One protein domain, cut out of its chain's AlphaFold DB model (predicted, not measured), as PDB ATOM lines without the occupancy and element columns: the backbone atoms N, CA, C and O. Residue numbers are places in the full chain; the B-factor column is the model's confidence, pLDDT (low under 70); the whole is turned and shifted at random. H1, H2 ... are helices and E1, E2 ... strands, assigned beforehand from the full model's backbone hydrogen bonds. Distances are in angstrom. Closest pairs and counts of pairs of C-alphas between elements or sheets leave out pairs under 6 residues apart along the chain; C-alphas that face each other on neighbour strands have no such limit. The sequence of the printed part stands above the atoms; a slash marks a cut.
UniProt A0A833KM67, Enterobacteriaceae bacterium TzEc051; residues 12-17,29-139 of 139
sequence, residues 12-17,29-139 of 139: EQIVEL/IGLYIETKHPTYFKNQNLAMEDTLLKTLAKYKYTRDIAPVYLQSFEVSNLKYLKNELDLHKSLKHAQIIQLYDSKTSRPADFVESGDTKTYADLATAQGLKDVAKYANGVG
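What this domain is: This is residues 12 to 17 and 29 to 139 of the 139 residues of a protein of Enterobacteriaceae bacterium TzEc051 (UniProt A0A833KM67). A small sheet of three parallel strands, E1, E2 and E3, has the longest helix, H5, packed over E2 and E3 on one face. Short helices gather toward both ends of the strands: H1, H3 and H4 toward the end where the strands begin, and H6, H7 and H8 beyond the end where they stop. The printed part has 117 residues with eight named helices and three named strands, in the order H1 E1 H2 H3 H4 E2 H5 E3 H6 H7 H8; the sheet order is E1 E2 E3, and the class is mostly helix. It is compact, with a radius of gyration of the C-alphas of 14.5 A and spans of 41 by 33 by 25 A.

Where its parts are: Find C-alpha 12 at (29.864, 89.822, 118.298), where H1, residues 12 to 17, begins. After the cut come E1, residues 31 to 34, and H2, residues 38 to 43. H3, residues 49 to 58, is 14.6 A long, and H4 is residues 60 to 64. E2, residues 68 to 72, measures 13.4 A. From C-alpha 75 at (52.799, 94.919, 127.962), H5 runs 20.3 A to residue 88. E3, residues 94 to 98, measures 13.6 A. Then look for H6, residues 108 to 113, H7, residues 119 to 122, and H8, residues 125 to 131, which ends at C-alpha 131 (53.506, 103.169, 129.925).

How they stand to each other: Begin at the sheet, where E1 and E2 are parallel at 14 degrees, with N 33 and O 69 2.8 A apart, within hydrogen-bond range. E2 and E3 are parallel at 25 degrees, with N 95 and O 68 at 2.8 A. Residues 97 to 98 of E3 also pair, parallel, with residues 137 to 138. H5 is on the sheet at a height of 9.3 A, over E2 and E3, making two layers, a helix on one face of a sheet; on the local plane it stands at 11 degrees to E3, along the strands. E2, H5, E3 form a strand-helix-strand unit, two parallel neighbour strands with a helix between, and its crossover is right-handed; E1, H2 H3 H4, E2 form another. H3 only grazes the sheet with residues 52 to 56, and H4 with residues 62 to 64. H3 only just touches H5, with 3 pairs of C-alphas within 8 A, the closest being Glu 49 and Leu 81 at 6.7 A. H1 only just touches H3, also with 3 pairs, closest at the C-alphas of Glu 12 and Thr 55, 7.0 A. H6 only just touches H2, with 3 pairs, closest at the C-alphas of Thr 39 and Asp 109, 5.8 A. H7 and H8 touch only at the corner, closest at the C-alphas of Asp 121 and Gly 127, 6.0 A. In H1 to H6 and H8 every O i to N i+4 pair is within hydrogen-bond range; H7 is too short for one.

The domain as a whole: The C-alphas farthest apart are those of Leu 17 and Thr 116, 41.7 A. Residues 18 to 28 are not printed; C-alphas 17 and 29 are 9.7 A apart across this cut. Of the links printed whole, E3 to H6 is short and the others are tight. The mean pLDDT of the printed part is 98.0, and no printed residue is under 70.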
ATOM      1  N   GLU A  12      30.784  89.357 119.348       98.44
ATOM      2  CA  GLU A  12      29.864  89.822 118.298       98.44
ATOM      3  C   GLU A  12      28.454  90.048 118.855       98.44
ATOM      4  O   GLU A  12      27.886  91.123 118.670       98.44
ATOM      5  N   GLN A  13      27.941  89.106 119.652       98.38
ATOM      6  CA  GLN A  13      26.628  89.234 120.292       98.38
ATOM      7  C   GLN A  13      26.565  90.414 121.274       98.38
ATOM      8  O   GLN A  13      25.543  91.095 121.361       98.38
ATOM      9  N   ILE A  14      27.655  90.700 121.996       98.56
ATOM     10  CA  ILE A  14      27.731  91.869 122.886       98.56
ATOM     11  C   ILE A  14      27.748  93.183 122.091       98.56
ATOM     12  O   ILE A  14      27.060  94.134 122.469       98.56
ATOM     13  N   VAL A  15      28.488  93.245 120.979       98.62
ATOM     14  CA  VAL A  15      28.515  94.425 120.096       98.62
ATOM     15  C   VAL A  15      27.133  94.680 119.493       98.62
ATOM     16  O   VAL A  15      26.655  95.815 119.509       98.62
ATOM     17  N   GLU A  16      26.467  93.632 119.011       98.56
ATOM     18  CA  GLU A  16      25.115  93.704 118.449       98.56
ATOM     19  C   GLU A  16      24.090  94.172 119.482       98.56
ATOM     20  O   GLU A  16      23.247  95.017 119.179       98.56
ATOM     21  N   LEU A  17      24.198  93.688 120.722       98.44
ATOM     22  CA  LEU A  17      23.348  94.130 121.824       98.44
ATOM     23  C   LEU A  17      23.532  95.629 122.119       98.44
ATOM     24  O   LEU A  17      22.546  96.361 122.250       98.44
ATOM     25  N   ILE A  29      26.697 103.155 124.446       98.31
ATOM     26  CA  ILE A  29      27.290 102.227 125.408       98.31
ATOM     27  C   ILE A  29      28.696 101.902 124.906       98.31
ATOM     28  O   ILE A  29      28.862 101.384 123.803       98.31
ATOM     29  N   GLY A  30      29.705 102.238 125.707       98.31
ATOM     30  CA  GLY A  30      31.092 101.878 125.419       98.31
ATOM     31  C   GLY A  30      31.384 100.412 125.735       98.31
ATOM     32  O   GLY A  30      30.671  99.776 126.510       98.31
ATOM     33  N   LEU A  31      32.460  99.891 125.152       98.62
ATOM     34  CA  LEU A  31      32.958  98.539 125.410       98.62
ATOM     35  C   LEU A  31      34.298  98.611 126.143       98.62
ATOM     36  O   LEU A  31      35.155  99.411 125.774       98.62
ATOM     37  N   TYR A  32      34.488  97.761 127.151       98.44
ATOM     38  CA  TYR A  32      35.731  97.653 127.919       98.44
ATOM     39  C   TYR A  32      36.175  96.186 127.921       98.44
ATOM     40  O   TYR A  32      35.596  95.355 128.618       98.44
ATOM     41  N   ILE A  33      37.138  95.850 127.063       98.56
ATOM     42  CA  ILE A  33      37.455  94.472 126.668       98.56
ATOM     43  C   ILE A  33      38.866  94.118 127.132       98.56
ATOM     44  O   ILE A  33      39.821  94.800 126.767       98.56
ATOM     45  N   GLU A  34      38.998  93.037 127.902       98.50
ATOM     46  CA  GLU A  34      40.290  92.503 128.348       98.50
ATOM     47  C   GLU A  34      40.763  91.345 127.456       98.50
ATOM     48  O   GLU A  34      40.012  90.396 127.222       98.50
ATOM     49  N   THR A  35      42.020  91.375 127.002       98.25
ATOM     50  CA  THR A  35      42.697  90.190 126.446       98.25
ATOM     51  C   THR A  35      43.229  89.325 127.591       98.25
ATOM     52  O   THR A  35      44.171  89.698 128.292       98.25
ATOM     53  N   LYS A  36      42.625  88.150 127.812       97.75
ATOM     54  CA  LYS A  36      43.049  87.228 128.879       97.75
ATOM     55  C   LYS A  36      44.191  86.337 128.406       97.75
ATOM     56  O   LYS A  36      44.010  85.539 127.493       97.75
ATOM     57  N   HIS A  37      45.329  86.426 129.089       97.75
ATOM     58  CA  HIS A  37      46.507  85.572 128.886       97.75
ATOM     59  C   HIS A  37      47.034  85.508 127.431       97.75
ATOM     60  O   HIS A  37      47.220  84.403 126.906       97.75
ATOM     61  N   PRO A  38      47.255  86.644 126.738       98.19
ATOM     62  CA  PRO A  38      47.715  86.640 125.350       98.19
ATOM     63  C   PRO A  38      49.006  85.838 125.109       98.19
ATOM     64  O   PRO A  38      49.027  85.069 124.146       98.19
ATOM     65  N   THR A  39      50.028  85.896 125.978       98.25
ATOM     66  CA  THR A  39      51.235  85.051 125.839       98.25
ATOM     67  C   THR A  39      50.889  83.558 125.817       98.25
ATOM     68  O   THR A  39      51.373  82.826 124.951       98.25
ATOM     69  N   TYR A  40      49.999  83.090 126.702       98.19
ATOM     70  CA  TYR A  40      49.593  81.679 126.725       98.19
ATOM     71  C   TYR A  40      48.960  81.252 125.395       98.19
ATOM     72  O   TYR A  40      49.388  80.268 124.792       98.19
ATOM     73  N   PHE A  41      47.964  82.000 124.911       98.25
ATOM     74  CA  PHE A  41      47.259  81.641 123.681       98.25
ATOM     75  C   PHE A  41      48.147  81.779 122.442       98.25
ATOM     76  O   PHE A  41      48.092  80.925 121.559       98.25
ATOM     77  N   LYS A  42      49.028  82.782 122.396       97.62
ATOM     78  CA  LYS A  42      50.019  82.923 121.325       97.62
ATOM     79  C   LYS A  42      50.911  81.684 121.211       97.62
ATOM     80  O   LYS A  42      51.092  81.182 120.105       97.62
ATOM     81  N   ASN A  43      51.378  81.136 122.332       97.44
ATOM     82  CA  ASN A  43      52.203  79.919 122.351       97.44
ATOM     83  C   ASN A  43      51.465  78.659 121.888       97.44
ATOM     84  O   ASN A  43      52.098  77.674 121.515       97.44
ATOM     85  N   GLN A  44      50.133  78.690 121.877       98.00
ATOM     86  CA  GLN A  44      49.287  77.631 121.326       98.00
ATOM     87  C   GLN A  44      48.882  77.896 119.866       98.00
ATOM     88  O   GLN A  44      48.032  77.190 119.332       98.00
ATOM     89  N   ASN A  45      49.475  78.897 119.202       97.19
ATOM     90  CA  ASN A  45      49.076  79.383 117.873       97.19
ATOM     91  C   ASN A  45      47.631  79.919 117.821       97.19
ATOM     92  O   ASN A  45      46.966  79.849 116.790       97.19
ATOM     93  N   LEU A  46      47.153  80.471 118.937       97.50
ATOM     94  CA  LEU A  46      45.809  81.031 119.119       97.50
ATOM     95  C   LEU A  46      45.861  82.527 119.474       97.50
ATOM     96  O   LEU A  46      45.040  83.012 120.250       97.50
ATOM     97  N   ALA A  47      46.837  83.263 118.931       97.31
ATOM     98  CA  ALA A  47      46.921  84.713 119.110       97.31
ATOM     99  C   ALA A  47      45.582  85.385 118.738       97.31
ATOM    100  O   ALA A  47      44.962  85.061 117.721       97.31
ATOM    101  N   MET A  48      45.111  86.291 119.594       96.88
ATOM    102  CA  MET A  48      43.729  86.789 119.567       96.88
ATOM    103  C   MET A  48      43.614  88.239 119.104       96.88
ATOM    104  O   MET A  48      42.517  88.685 118.782       96.88
ATOM    105  N   GLU A  49      44.724  88.972 119.063       97.88
ATOM    106  CA  GLU A  49      44.795  90.412 118.832       97.88
ATOM    107  C   GLU A  49      44.185  90.797 117.482       97.88
ATOM    108  O   GLU A  49      43.251  91.597 117.422       97.88
ATOM    109  N   ASP A  50      44.635  90.146 116.410       97.75
ATOM    110  CA  ASP A  50      44.103  90.360 115.065       97.75
ATOM    111  C   ASP A  50      42.623  90.013 114.969       97.75
ATOM    112  O   ASP A  50      41.839  90.741 114.358       97.75
ATOM    113  N   THR A  51      42.230  88.885 115.557       97.69
ATOM    114  CA  THR A  51      40.842  88.416 115.532       97.69
ATOM    115  C   THR A  51      39.935  89.392 116.275       97.69
ATOM    116  O   THR A  51      38.861  89.733 115.773       97.69
ATOM    117  N   LEU A  52      40.380  89.906 117.423       98.44
ATOM    118  CA  LEU A  52      39.689  90.927 118.205       98.44
ATOM    119  C   LEU A  52      39.503  92.214 117.393       98.44
ATOM    120  O   LEU A  52      38.370  92.674 117.227       98.44
ATOM    121  N   LEU A  53      40.586  92.766 116.836       98.50
ATOM    122  CA  LEU A  53      40.531  94.008 116.059       98.50
ATOM    123  C   LEU A  53      39.669  93.855 114.804       98.50
ATOM    124  O   LEU A  53      38.829  94.714 114.531       98.50
ATOM    125  N   LYS A  54      39.801  92.738 114.076       98.00
ATOM    126  CA  LYS A  54      38.958  92.425 112.911       98.00
ATOM    127  C   LYS A  54      37.489  92.327 113.296       98.00
ATOM    128  O   LYS A  54      36.653  92.867 112.581       98.00
ATOM    129  N   THR A  55      37.169  91.683 114.418       98.38
ATOM    130  CA  THR A  55      35.787  91.538 114.902       98.38
ATOM    131  C   THR A  55      35.165  92.899 115.193       98.38
ATOM    132  O   THR A  55      34.104  93.217 114.658       98.38
ATOM    133  N   LEU A  56      35.860  93.750 115.949       98.50
ATOM    134  CA  LEU A  56      35.406  95.114 116.228       98.50
ATOM    135  C   LEU A  56      35.313  95.951 114.947       98.50
ATOM    136  O   LEU A  56      34.384  96.738 114.789       98.50
ATOM    137  N   ALA A  57      36.224  95.767 113.992       98.00
ATOM    138  CA  ALA A  57      36.211  96.507 112.738       98.00
ATOM    139  C   ALA A  57      35.048  96.121 111.805       98.00
ATOM    140  O   ALA A  57      34.796  96.860 110.855       98.00
ATOM    141  N   LYS A  58      34.298  95.034 112.047       98.06
ATOM    142  CA  LYS A  58      33.104  94.687 111.246       98.06
ATOM    143  C   LYS A  58      31.957  95.680 111.452       98.06
ATOM    144  O   LYS A  58      31.269  96.037 110.491       98.06
ATOM    145  N   TYR A  59      31.780  96.186 112.670       98.38
ATOM    146  CA  TYR A  59      30.600  96.964 113.048       98.38
ATOM    147  C   TYR A  59      30.858  98.469 112.962       98.38
ATOM    148  O   TYR A  59      31.811  98.992 113.535       98.38
ATOM    149  N   LYS A  60      29.965  99.208 112.289       98.12
ATOM    150  CA  LYS A  60      30.039 100.682 112.248       98.12
ATOM    151  C   LYS A  60      29.984 101.282 113.657       98.12
ATOM    152  O   LYS A  60      30.654 102.275 113.922       98.12
ATOM    153  N   TYR A  61      29.221 100.653 114.550       98.62
ATOM    154  CA  TYR A  61      29.087 101.074 115.938       98.62
ATOM    155  C   TYR A  61      30.437 101.205 116.652       98.62
ATOM    156  O   TYR A  61      30.758 102.267 117.169       98.62
ATOM    157  N   THR A  62      31.269 100.171 116.614       98.50
ATOM    158  CA  THR A  62      32.597 100.152 117.250       98.50
ATOM    159  C   THR A  62      33.656 100.917 116.462       98.50
ATOM    160  O   THR A  62      34.597 101.429 117.059       98.50
ATOM    161  N   ARG A  63      33.513 101.040 115.135       98.31
ATOM    162  CA  ARG A  63      34.429 101.857 114.322       98.31
ATOM    163  C   ARG A  63      34.288 103.358 114.579       98.31
ATOM    164  O   ARG A  63      35.298 104.053 114.666       98.31
ATOM    165  N   ASP A  64      33.048 103.845 114.664       98.12
ATOM    166  CA  ASP A  64      32.736 105.270 114.499       98.12
ATOM    167  C   ASP A  64      31.930 105.904 115.645       98.12
ATOM    168  O   ASP A  64      31.768 107.121 115.640       98.12
ATOM    169  N   ILE A  65      31.353 105.123 116.568       98.25
ATOM    170  CA  ILE A  65      30.347 105.636 117.519       98.25
ATOM    171  C   ILE A  65      30.737 105.353 118.970       98.25
ATOM    172  O   ILE A  65      30.783 106.263 119.793       98.25
ATOM    173  N   ALA A  66      30.966 104.087 119.303       98.38
ATOM    174  CA  ALA A  66      31.194 103.659 120.671       98.38
ATOM    175  C   ALA A  66      32.642 103.929 121.103       98.38
ATOM    176  O   ALA A  66      33.567 103.597 120.359       98.38
ATOM    177  N   PRO A  67      32.868 104.444 122.325       98.50
ATOM    178  CA  PRO A  67      34.160 104.322 122.987       98.50
ATOM    179  C   PRO A  67      34.524 102.843 123.153       98.50
ATOM    180  O   PRO A  67      33.689 102.046 123.591       98.50
ATOM    181  N   VAL A  68      35.764 102.479 122.829       98.69
ATOM    182  CA  VAL A  68      36.273 101.114 123.004       98.69
ATOM    183  C   VAL A  68      37.571 101.172 123.798       98.69
ATOM    184  O   VAL A  68      38.538 101.786 123.368       98.69
ATOM    185  N   TYR A  69      37.609 100.516 124.948       98.75
ATOM    186  CA  TYR A  69      38.804 100.385 125.773       98.75
ATOM    187  C   TYR A  69      39.316  98.953 125.665       98.75
ATOM    188  O   TYR A  69      38.585  98.010 125.969       98.75
ATOM    189  N   LEU A  70      40.553  98.791 125.205       98.81
ATOM    190  CA  LEU A  70      41.243  97.506 125.145       98.81
ATOM    191  C   LEU A  70      42.261  97.458 126.279       98.81
ATOM    192  O   LEU A  70      43.123  98.332 126.370       98.81
ATOM    193  N   GLN A  71      42.150  96.454 127.141       98.75
ATOM    194  CA  GLN A  71      42.975  96.331 128.336       98.75
ATOM    195  C   GLN A  71      43.683  94.985 128.410       98.75
ATOM    196  O   GLN A  71      43.182  93.972 127.925       98.75
ATOM    197  N   SER A  72      44.861  94.978 129.022       98.81
ATOM    198  CA  SER A  72      45.619  93.757 129.271       98.81
ATOM    199  C   SER A  72      46.580  93.949 130.429       98.81
ATOM    200  O   SER A  72      47.042  95.057 130.704       98.81
ATOM    201  N   PHE A  73      46.917  92.834 131.062       98.69
ATOM    202  CA  PHE A  73      48.008  92.740 132.025       98.69
ATOM    203  C   PHE A  73      49.384  92.689 131.344       98.69
ATOM    204  O   PHE A  73      50.391  92.996 131.983       98.69
ATOM    205  N   GLU A  74      49.439  92.317 130.061       98.69
ATOM    206  CA  GLU A  74      50.674  92.028 129.327       98.69
ATOM    207  C   GLU A  74      51.086  93.193 128.417       98.69
ATOM    208  O   GLU A  74      50.314  93.680 127.587       98.69
ATOM    209  N   VAL A  75      52.329  93.654 128.556       98.69
ATOM    210  CA  VAL A  75      52.799  94.919 127.962       98.69
ATOM    211  C   VAL A  75      52.965  94.804 126.447       98.69
ATOM    212  O   VAL A  75      52.622  95.717 125.694       98.69
ATOM    213  N   SER A  76      53.502  93.682 125.982       98.19
ATOM    214  CA  SER A  76      53.762  93.420 124.564       98.19
ATOM    215  C   SER A  76      52.461  93.284 123.774       98.19
ATOM    216  O   SER A  76      52.387  93.778 122.649       98.19
ATOM    217  N   ASN A  77      51.416  92.711 124.385       98.62
ATOM    218  CA  ASN A  77      50.066  92.670 123.818       98.62
ATOM    219  C   ASN A  77      49.520  94.087 123.578       98.62
ATOM    220  O   ASN A  77      49.078  94.405 122.475       98.62
ATOM    221  N   LEU A  78      49.620  94.973 124.573       98.75
ATOM    222  CA  LEU A  78      49.128  96.349 124.450       98.75
ATOM    223  C   LEU A  78      49.901  97.169 123.419       98.75
ATOM    224  O   LEU A  78      49.300  97.922 122.655       98.75
ATOM    225  N   LYS A  79      51.228  97.009 123.363       98.75
ATOM    226  CA  LYS A  79      52.063  97.653 122.338       98.75
ATOM    227  C   LYS A  79      51.689  97.191 120.933       98.75
ATOM    228  O   LYS A  79      51.623  98.023 120.031       98.75
ATOM    229  N   TYR A  80      51.418  95.898 120.761       98.56
ATOM    230  CA  TYR A  80      50.946  95.355 119.490       98.56
ATOM    231  C   TYR A  80      49.598  95.969 119.095       98.56
ATOM    232  O   TYR A  80      49.491  96.571 118.031       98.56
ATOM    233  N   LEU A  81      48.600  95.926 119.986       98.56
ATOM    234  CA  LEU A  81      47.286  96.525 119.731       98.56
ATOM    235  C   LEU A  81      47.391  98.018 119.392       98.56
ATOM    236  O   LEU A  81      46.755  98.477 118.446       98.56
ATOM    237  N   LYS A  82      48.223  98.775 120.120       98.44
ATOM    238  CA  LYS A  82      48.463 100.196 119.841       98.44
ATOM    239  C   LYS A  82      49.003 100.419 118.428       98.44
ATOM    240  O   LYS A  82      48.518 101.312 117.735       98.44
ATOM    241  N   ASN A  83      49.982  99.619 118.011       98.44
ATOM    242  CA  ASN A  83      50.572  99.708 116.679       98.44
ATOM    243  C   ASN A  83      49.528  99.447 115.584       98.44
ATOM    244  O   ASN A  83      49.382 100.252 114.666       98.44
ATOM    245  N   GLU A  84      48.745  98.377 115.715       98.25
ATOM    246  CA  GLU A  84      47.716  98.034 114.726       98.25
ATOM    247  C   GLU A  84      46.619  99.105 114.630       98.25
ATOM    248  O   GLU A  84      46.165  99.454 113.534       98.25
ATOM    249  N   LEU A  85      46.220  99.691 115.764       97.31
ATOM    250  CA  LEU A  85      45.275 100.808 115.790       97.31
ATOM    251  C   LEU A  85      45.822 102.049 115.069       97.31
ATOM    252  O   LEU A  85      45.079 102.691 114.324       97.31
ATOM    253  N   ASP A  86      47.104 102.373 115.249       96.31
ATOM    254  CA  ASP A  86      47.745 103.519 114.591       96.31
ATOM    255  C   ASP A  86      47.888 103.322 113.079       96.31
ATOM    256  O   ASP A  86      47.708 104.276 112.311       96.31
ATOM    257  N   LEU A  87      48.201 102.094 112.655       96.31
ATOM    258  CA  LEU A  87      48.380 101.731 111.252       96.31
ATOM    259  C   LEU A  87      47.054 101.737 110.492       96.31
ATOM    260  O   LEU A  87      46.953 102.335 109.420       96.31
ATOM    261  N   HIS A  88      46.028 101.089 111.042       93.00
ATOM    262  CA  HIS A  88      44.773 100.871 110.325       93.00
ATOM    263  C   HIS A  88      43.725 101.951 110.576       93.00
ATOM    264  O   HIS A  88      42.875 102.181 109.714       93.00
ATOM    265  N   LYS A  89      43.755 102.605 111.746       90.69
ATOM    266  CA  LYS A  89      42.814 103.669 112.152       90.69
ATOM    267  C   LYS A  89      41.335 103.291 111.982       90.69
ATOM    268  O   LYS A  89      40.480 104.158 111.800       90.69
ATOM    269  N   SER A  90      41.028 101.994 112.028       92.31
ATOM    270  CA  SER A  90      39.689 101.450 111.782       92.31
ATOM    271  C   SER A  90      38.752 101.622 112.979       92.31
ATOM    272  O   SER A  90      37.539 101.670 112.790       92.31
ATOM    273  N   LEU A  91      39.297 101.754 114.193       97.75
ATOM    274  CA  LEU A  91      38.565 101.970 115.443       97.75
ATOM    275  C   LEU A  91      38.894 103.362 116.000       97.75
ATOM    276  O   LEU A  91      39.844 103.532 116.761       97.75
ATOM    277  N   LYS A  92      38.123 104.383 115.603       96.94
ATOM    278  CA  LYS A  92      38.461 105.805 115.838       96.94
ATOM    279  C   LYS A  92      38.486 106.217 117.306       96.94
ATOM    280  O   LYS A  92      39.177 107.165 117.664       96.94
ATOM    281  N   HIS A  93      37.711 105.526 118.135       97.69
ATOM    282  CA  HIS A  93      37.557 105.819 119.560       97.69
ATOM    283  C   HIS A  93      38.186 104.738 120.446       97.69
ATOM    284  O   HIS A  93      37.846 104.639 121.625       97.69
ATOM    285  N   ALA A  94      39.076 103.916 119.878       98.38
ATOM    286  CA  ALA A  94      39.805 102.922 120.643       98.38
ATOM    287  C   ALA A  94      40.852 103.584 121.550       98.38
ATOM    288  O   ALA A  94      41.542 104.518 121.140       98.38
ATOM    289  N   GLN A  95      40.964 103.093 122.780       98.50
ATOM    290  CA  GLN A  95      41.953 103.494 123.776       98.50
ATOM    291  C   GLN A  95      42.580 102.242 124.397       98.50
ATOM    292  O   GLN A  95      41.910 101.222 124.564       98.50
ATOM    293  N   ILE A  96      43.861 102.326 124.745       98.75
ATOM    294  CA  ILE A  96      44.639 101.232 125.333       98.75
ATOM    295  C   ILE A  96      44.794 101.448 126.839       98.75
ATOM    296  O   ILE A  96      45.157 102.546 127.259       98.75
ATOM    297  N   ILE A  97      44.567 100.417 127.653       98.88
ATOM    298  CA  ILE A  97      44.658 100.491 129.117       98.88
ATOM    299  C   ILE A  97      45.617  99.423 129.654       98.88
ATOM    300  O   ILE A  97      45.435  98.230 129.408       98.88
ATOM    301  N   GLN A  98      46.627  99.851 130.414       98.81
ATOM    302  CA  GLN A  98      47.529  98.950 131.133       98.81
ATOM    303  C   GLN A  98      46.895  98.509 132.449       98.81
ATOM    304  O   GLN A  98      46.694  99.338 133.335       98.81
ATOM    305  N   LEU A  99      46.651  97.209 132.599       98.75
ATOM    306  CA  LEU A  99      46.237  96.635 133.876       98.75
ATOM    307  C   LEU A  99      47.436  96.315 134.757       98.75
ATOM    308  O   LEU A  99      48.489  95.894 134.266       98.75
ATOM    309  N   TYR A 100      47.253  96.495 136.059       98.38
ATOM    310  CA  TYR A 100      48.238  96.166 137.080       98.38
ATOM    311  C   TYR A 100      47.709  95.079 138.010       98.38
ATOM    312  O   TYR A 100      46.544  95.071 138.395       98.38
ATOM    313  N   ASP A 101      48.595  94.169 138.400       97.75
ATOM    314  CA  ASP A 101      48.337  93.193 139.458       97.75
ATOM    315  C   ASP A 101      49.166  93.560 140.708       97.75
ATOM    316  O   ASP A 101      49.653  94.687 140.858       97.75
ATOM    317  N   SER A 102      49.344  92.610 141.625       97.81
ATOM    318  CA  SER A 102      50.159  92.758 142.820       97.81
ATOM    319  C   SER A 102      51.535  93.350 142.495       97.81
ATOM    320  O   SER A 102      52.169  93.017 141.493       97.81
ATOM    321  N   LYS A 103      52.028  94.203 143.396       97.88
ATOM    322  CA  LYS A 103      53.298  94.931 143.241       97.88
ATOM    323  C   LYS A 103      54.480  94.030 142.882       97.88
ATOM    324  O   LYS A 103      55.354  94.457 142.142       97.88
ATOM    325  N   THR A 104      54.511  92.814 143.420       97.69
ATOM    326  CA  THR A 104      55.594  91.841 143.222       97.69
ATOM    327  C   THR A 104      55.368  90.915 142.028       97.69
ATOM    328  O   THR A 104      56.288  90.196 141.641       97.69
ATOM    329  N   SER A 105      54.163  90.907 141.449       98.00
ATOM    330  CA  SER A 105      53.857  90.144 140.238       98.00
ATOM    331  C   SER A 105      54.516  90.781 139.013       98.00
ATOM    332  O   SER A 105      54.802  91.981 138.974       98.00
ATOM    333  N   ARG A 106      54.739  89.957 137.989       98.12
ATOM    334  CA  ARG A 106      55.290  90.360 136.692       98.12
ATOM    335  C   ARG A 106      54.262  90.067 135.594       98.12
ATOM    336  O   ARG A 106      53.591  89.037 135.695       98.12
ATOM    337  N   PRO A 107      54.171  90.905 134.547       98.44
ATOM    338  CA  PRO A 107      53.460  90.550 133.323       98.44
ATOM    339  C   PRO A 107      53.926  89.198 132.768       98.44
ATOM    340  O   PRO A 107      55.118  88.881 132.821       98.44
ATOM    341  N   ALA A 108      53.010  88.388 132.233       98.25
ATOM    342  CA  ALA A 108      53.356  87.052 131.738       98.25
ATOM    343  C   ALA A 108      54.351  87.105 130.563       98.25
ATOM    344  O   ALA A 108      55.285  86.304 130.510       98.25
ATOM    345  N   ASP A 109      54.230  88.104 129.689       98.50
ATOM    346  CA  ASP A 109      55.162  88.357 128.588       98.50
ATOM    347  C   ASP A 109      56.560  88.791 129.074       98.50
ATOM    348  O   ASP A 109      57.578  88.512 128.434       98.50
ATOM    349  N   PHE A 110      56.648  89.422 130.247       98.56
ATOM    350  CA  PHE A 110      57.928  89.721 130.896       98.56
ATOM    351  C   PHE A 110      58.554  88.470 131.510       98.56
ATOM    352  O   PHE A 110      59.772  88.301 131.461       98.56
ATOM    353  N   VAL A 111      57.741  87.566 132.065       98.38
ATOM    354  CA  VAL A 111      58.219  86.254 132.525       98.38
ATOM    355  C   VAL A 111      58.799  85.460 131.359       98.38
ATOM    356  O   VAL A 111      59.926  84.984 131.469       98.38
ATOM    357  N   GLU A 112      58.075  85.385 130.243       98.12
ATOM    358  CA  GLU A 112      58.495  84.680 129.027       98.12
ATOM    359  C   GLU A 112      59.789  85.245 128.420       98.12
ATOM    360  O   GLU A 112      60.691  84.487 128.071       98.12
ATOM    361  N   SER A 113      59.909  86.571 128.326       97.69
ATOM    362  CA  SER A 113      61.088  87.231 127.743       97.69
ATOM    363  C   SER A 113      62.278  87.368 128.701       97.69
ATOM    364  O   SER A 113      63.358  87.787 128.282       97.69
ATOM    365  N   GLY A 114      62.103  87.033 129.983       98.00
ATOM    366  CA  GLY A 114      63.129  87.191 131.014       98.00
ATOM    367  C   GLY A 114      63.271  88.613 131.581       98.00
ATOM    368  O   GLY A 114      64.184  88.846 132.371       98.00
ATOM    369  N   ASP A 115      62.384  89.559 131.244       97.94
ATOM    370  CA  ASP A 115      62.382  90.912 131.825       97.94
ATOM    371  C   ASP A 115      61.955  90.870 133.298       97.94
ATOM    372  O   ASP A 115      60.841  90.468 133.638       97.94
ATOM    373  N   THR A 116      62.837  91.286 134.200       97.94
ATOM    374  CA  THR A 116      62.631  91.181 135.649       97.94
ATOM    375  C   THR A 116      61.704  92.244 136.234       97.94
ATOM    376  O   THR A 116      61.365  92.138 137.413       97.94
ATOM    377  N   LYS A 117      61.266  93.239 135.445       98.38
ATOM    378  CA  LYS A 117      60.366  94.296 135.927       98.38
ATOM    379  C   LYS A 117      59.036  93.738 136.422       98.38
ATOM    380  O   LYS A 117      58.400  92.909 135.773       98.38
ATOM    381  N   THR A 118      58.601  94.263 137.553       98.62
ATOM    382  CA  THR A 118      57.323  93.985 138.210       98.62
ATOM    383  C   THR A 118      56.289  95.067 137.896       98.62
ATOM    384  O   THR A 118      56.615  96.134 137.367       98.62
ATOM    385  N   TYR A 119      55.034  94.846 138.288       98.62
ATOM    386  CA  TYR A 119      54.014  95.896 138.236       98.62
ATOM    387  C   TYR A 119      54.363  97.113 139.106       98.62
ATOM    388  O   TYR A 119      54.006  98.232 138.741       98.62
ATOM    389  N   ALA A 120      55.102  96.944 140.210       98.56
ATOM    390  CA  ALA A 120      55.588  98.083 140.988       98.56
ATOM    391  C   ALA A 120      56.563  98.956 140.188       98.56
ATOM    392  O   ALA A 120      56.469 100.183 140.251       98.56
ATOM    393  N   ASP A 121      57.447  98.345 139.397       98.62
ATOM    394  CA  ASP A 121      58.401  99.077 138.557       98.62
ATOM    395  C   ASP A 121      57.674  99.889 137.477       98.62
ATOM    396  O   ASP A 121      57.982 101.066 137.255       98.62
ATOM    397  N   LEU A 122      56.639  99.292 136.872       98.44
ATOM    398  CA  LEU A 122      55.760  99.948 135.899       98.44
ATOM    399  C   LEU A 122      54.919 101.082 136.512       98.44
ATOM    400  O   LEU A 122      54.458 101.954 135.779       98.44
ATOM    401  N   ALA A 123      54.700 101.085 137.830       98.31
ATOM    402  CA  ALA A 123      53.894 102.085 138.539       98.31
ATOM    403  C   ALA A 123      54.724 103.248 139.118       98.31
ATOM    404  O   ALA A 123      54.171 104.166 139.729       98.31
ATOM    405  N   THR A 124      56.049 103.241 138.942       98.69
ATOM    406  CA  THR A 124      56.900 104.385 139.306       98.69
ATOM    407  C   THR A 124      56.637 105.585 138.392       98.69
ATOM    408  O   THR A 124      56.105 105.444 137.294       98.69
ATOM    409  N   ALA A 125      57.071 106.789 138.782       98.62
ATOM    410  CA  ALA A 125      56.933 107.973 137.927       98.62
ATOM    411  C   ALA A 125      57.599 107.798 136.547       98.62
ATOM    412  O   ALA A 125      57.089 108.297 135.546       98.62
ATOM    413  N   GLN A 126      58.731 107.090 136.485       98.50
ATOM    414  CA  GLN A 126      59.381 106.761 135.218       98.50
ATOM    415  C   GLN A 126      58.633 105.640 134.481       98.50
ATOM    416  O   GLN A 126      58.378 105.780 133.289       98.50
ATOM    417  N   GLY A 127      58.203 104.593 135.191       98.44
ATOM    418  CA  GLY A 127      57.393 103.511 134.627       98.44
ATOM    419  C   GLY A 127      56.115 104.020 133.963       98.44
ATOM    420  O   GLY A 127      55.849 103.681 132.815       98.44
ATOM    421  N   LEU A 128      55.392 104.940 134.603       98.69
ATOM    422  CA  LEU A 128      54.187 105.555 134.040       98.69
ATOM    423  C   LEU A 128      54.480 106.418 132.803       98.69
ATOM    424  O   LEU A 128      53.673 106.440 131.876       98.69
ATOM    425  N   LYS A 129      55.641 107.088 132.734       98.69
ATOM    426  CA  LYS A 129      56.075 107.783 131.504       98.69
ATOM    427  C   LYS A 129      56.339 106.803 130.365       98.69
ATOM    428  O   LYS A 129      56.081 107.133 129.212       98.69
ATOM    429  N   ASP A 130      56.864 105.621 130.672       98.50
ATOM    430  CA  ASP A 130      57.098 104.577 129.676       98.50
ATOM    431  C   ASP A 130      55.792 103.895 129.246       98.50
ATOM    432  O   ASP A 130      55.599 103.656 128.054       98.50
ATOM    433  N   VAL A 131      54.863 103.678 130.180       98.75
ATOM    434  CA  VAL A 131      53.506 103.169 129.925       98.75
ATOM    435  C   VAL A 131      52.719 104.126 129.031       98.75
ATOM    436  O   VAL A 131      52.117 103.697 128.048       98.75
ATOM    437  N   ALA A 132      52.806 105.434 129.283       98.62
ATOM    438  CA  ALA A 132      52.132 106.467 128.493       98.62
ATOM    439  C   ALA A 132      52.562 106.518 127.011       98.62
ATOM    440  O   ALA A 132      51.895 107.153 126.198       98.62
ATOM    441  N   LYS A 133      53.661 105.851 126.627       98.44
ATOM    442  CA  LYS A 133      54.070 105.734 125.216       98.44
ATOM    443  C   LYS A 133      53.161 104.797 124.418       98.44
ATOM    444  O   LYS A 133      53.112 104.918 123.197       98.44
ATOM    445  N   TYR A 134      52.476 103.862 125.078       98.50
ATOM    446  CA  TYR A 134      51.623 102.872 124.412       98.50
ATOM    447  C   TYR A 134      50.198 102.792 124.970       98.50
ATOM    448  O   TYR A 134      49.302 102.382 124.238       98.50
ATOM    449  N   ALA A 135      49.972 103.194 126.222       98.69
ATOM    450  CA  ALA A 135      48.667 103.181 126.867       98.69
ATOM    451  C   ALA A 135      48.121 104.598 127.100       98.69
ATOM    452  O   ALA A 135      48.861 105.547 127.350       98.69
ATOM    453  N   ASN A 136      46.799 104.719 127.044       98.56
ATOM    454  CA  ASN A 136      46.030 105.931 127.317       98.56
ATOM    455  C   ASN A 136      45.570 106.023 128.781       98.56
ATOM    456  O   ASN A 136      45.109 107.078 129.211       98.56
ATOM    457  N   GLY A 137      45.683 104.935 129.543       98.38
ATOM    458  CA  GLY A 137      45.313 104.874 130.951       98.38
ATOM    459  C   GLY A 137      45.870 103.636 131.649       98.38
ATOM    460  O   GLY A 137      46.455 102.756 131.012       98.38
ATOM    461  N   VAL A 138      45.670 103.589 132.964       97.88
ATOM    462  CA  VAL A 138      46.029 102.461 133.834       97.88
ATOM    463  C   VAL A 138      44.815 102.042 134.666       97.88
ATOM    464  O   VAL A 138      43.978 102.899 134.969       97.88
ATOM    465  N   GLY A 139      44.714 100.756 135.010       92.06
ATOM    466  CA  GLY A 139      43.604 100.167 135.768       92.06
ATOM    467  C   GLY A 139      44.042  99.081 136.735       92.06
ATOM    468  O   GLY A 139      45.113  98.474 136.498       92.06
TER     469      GLY A 139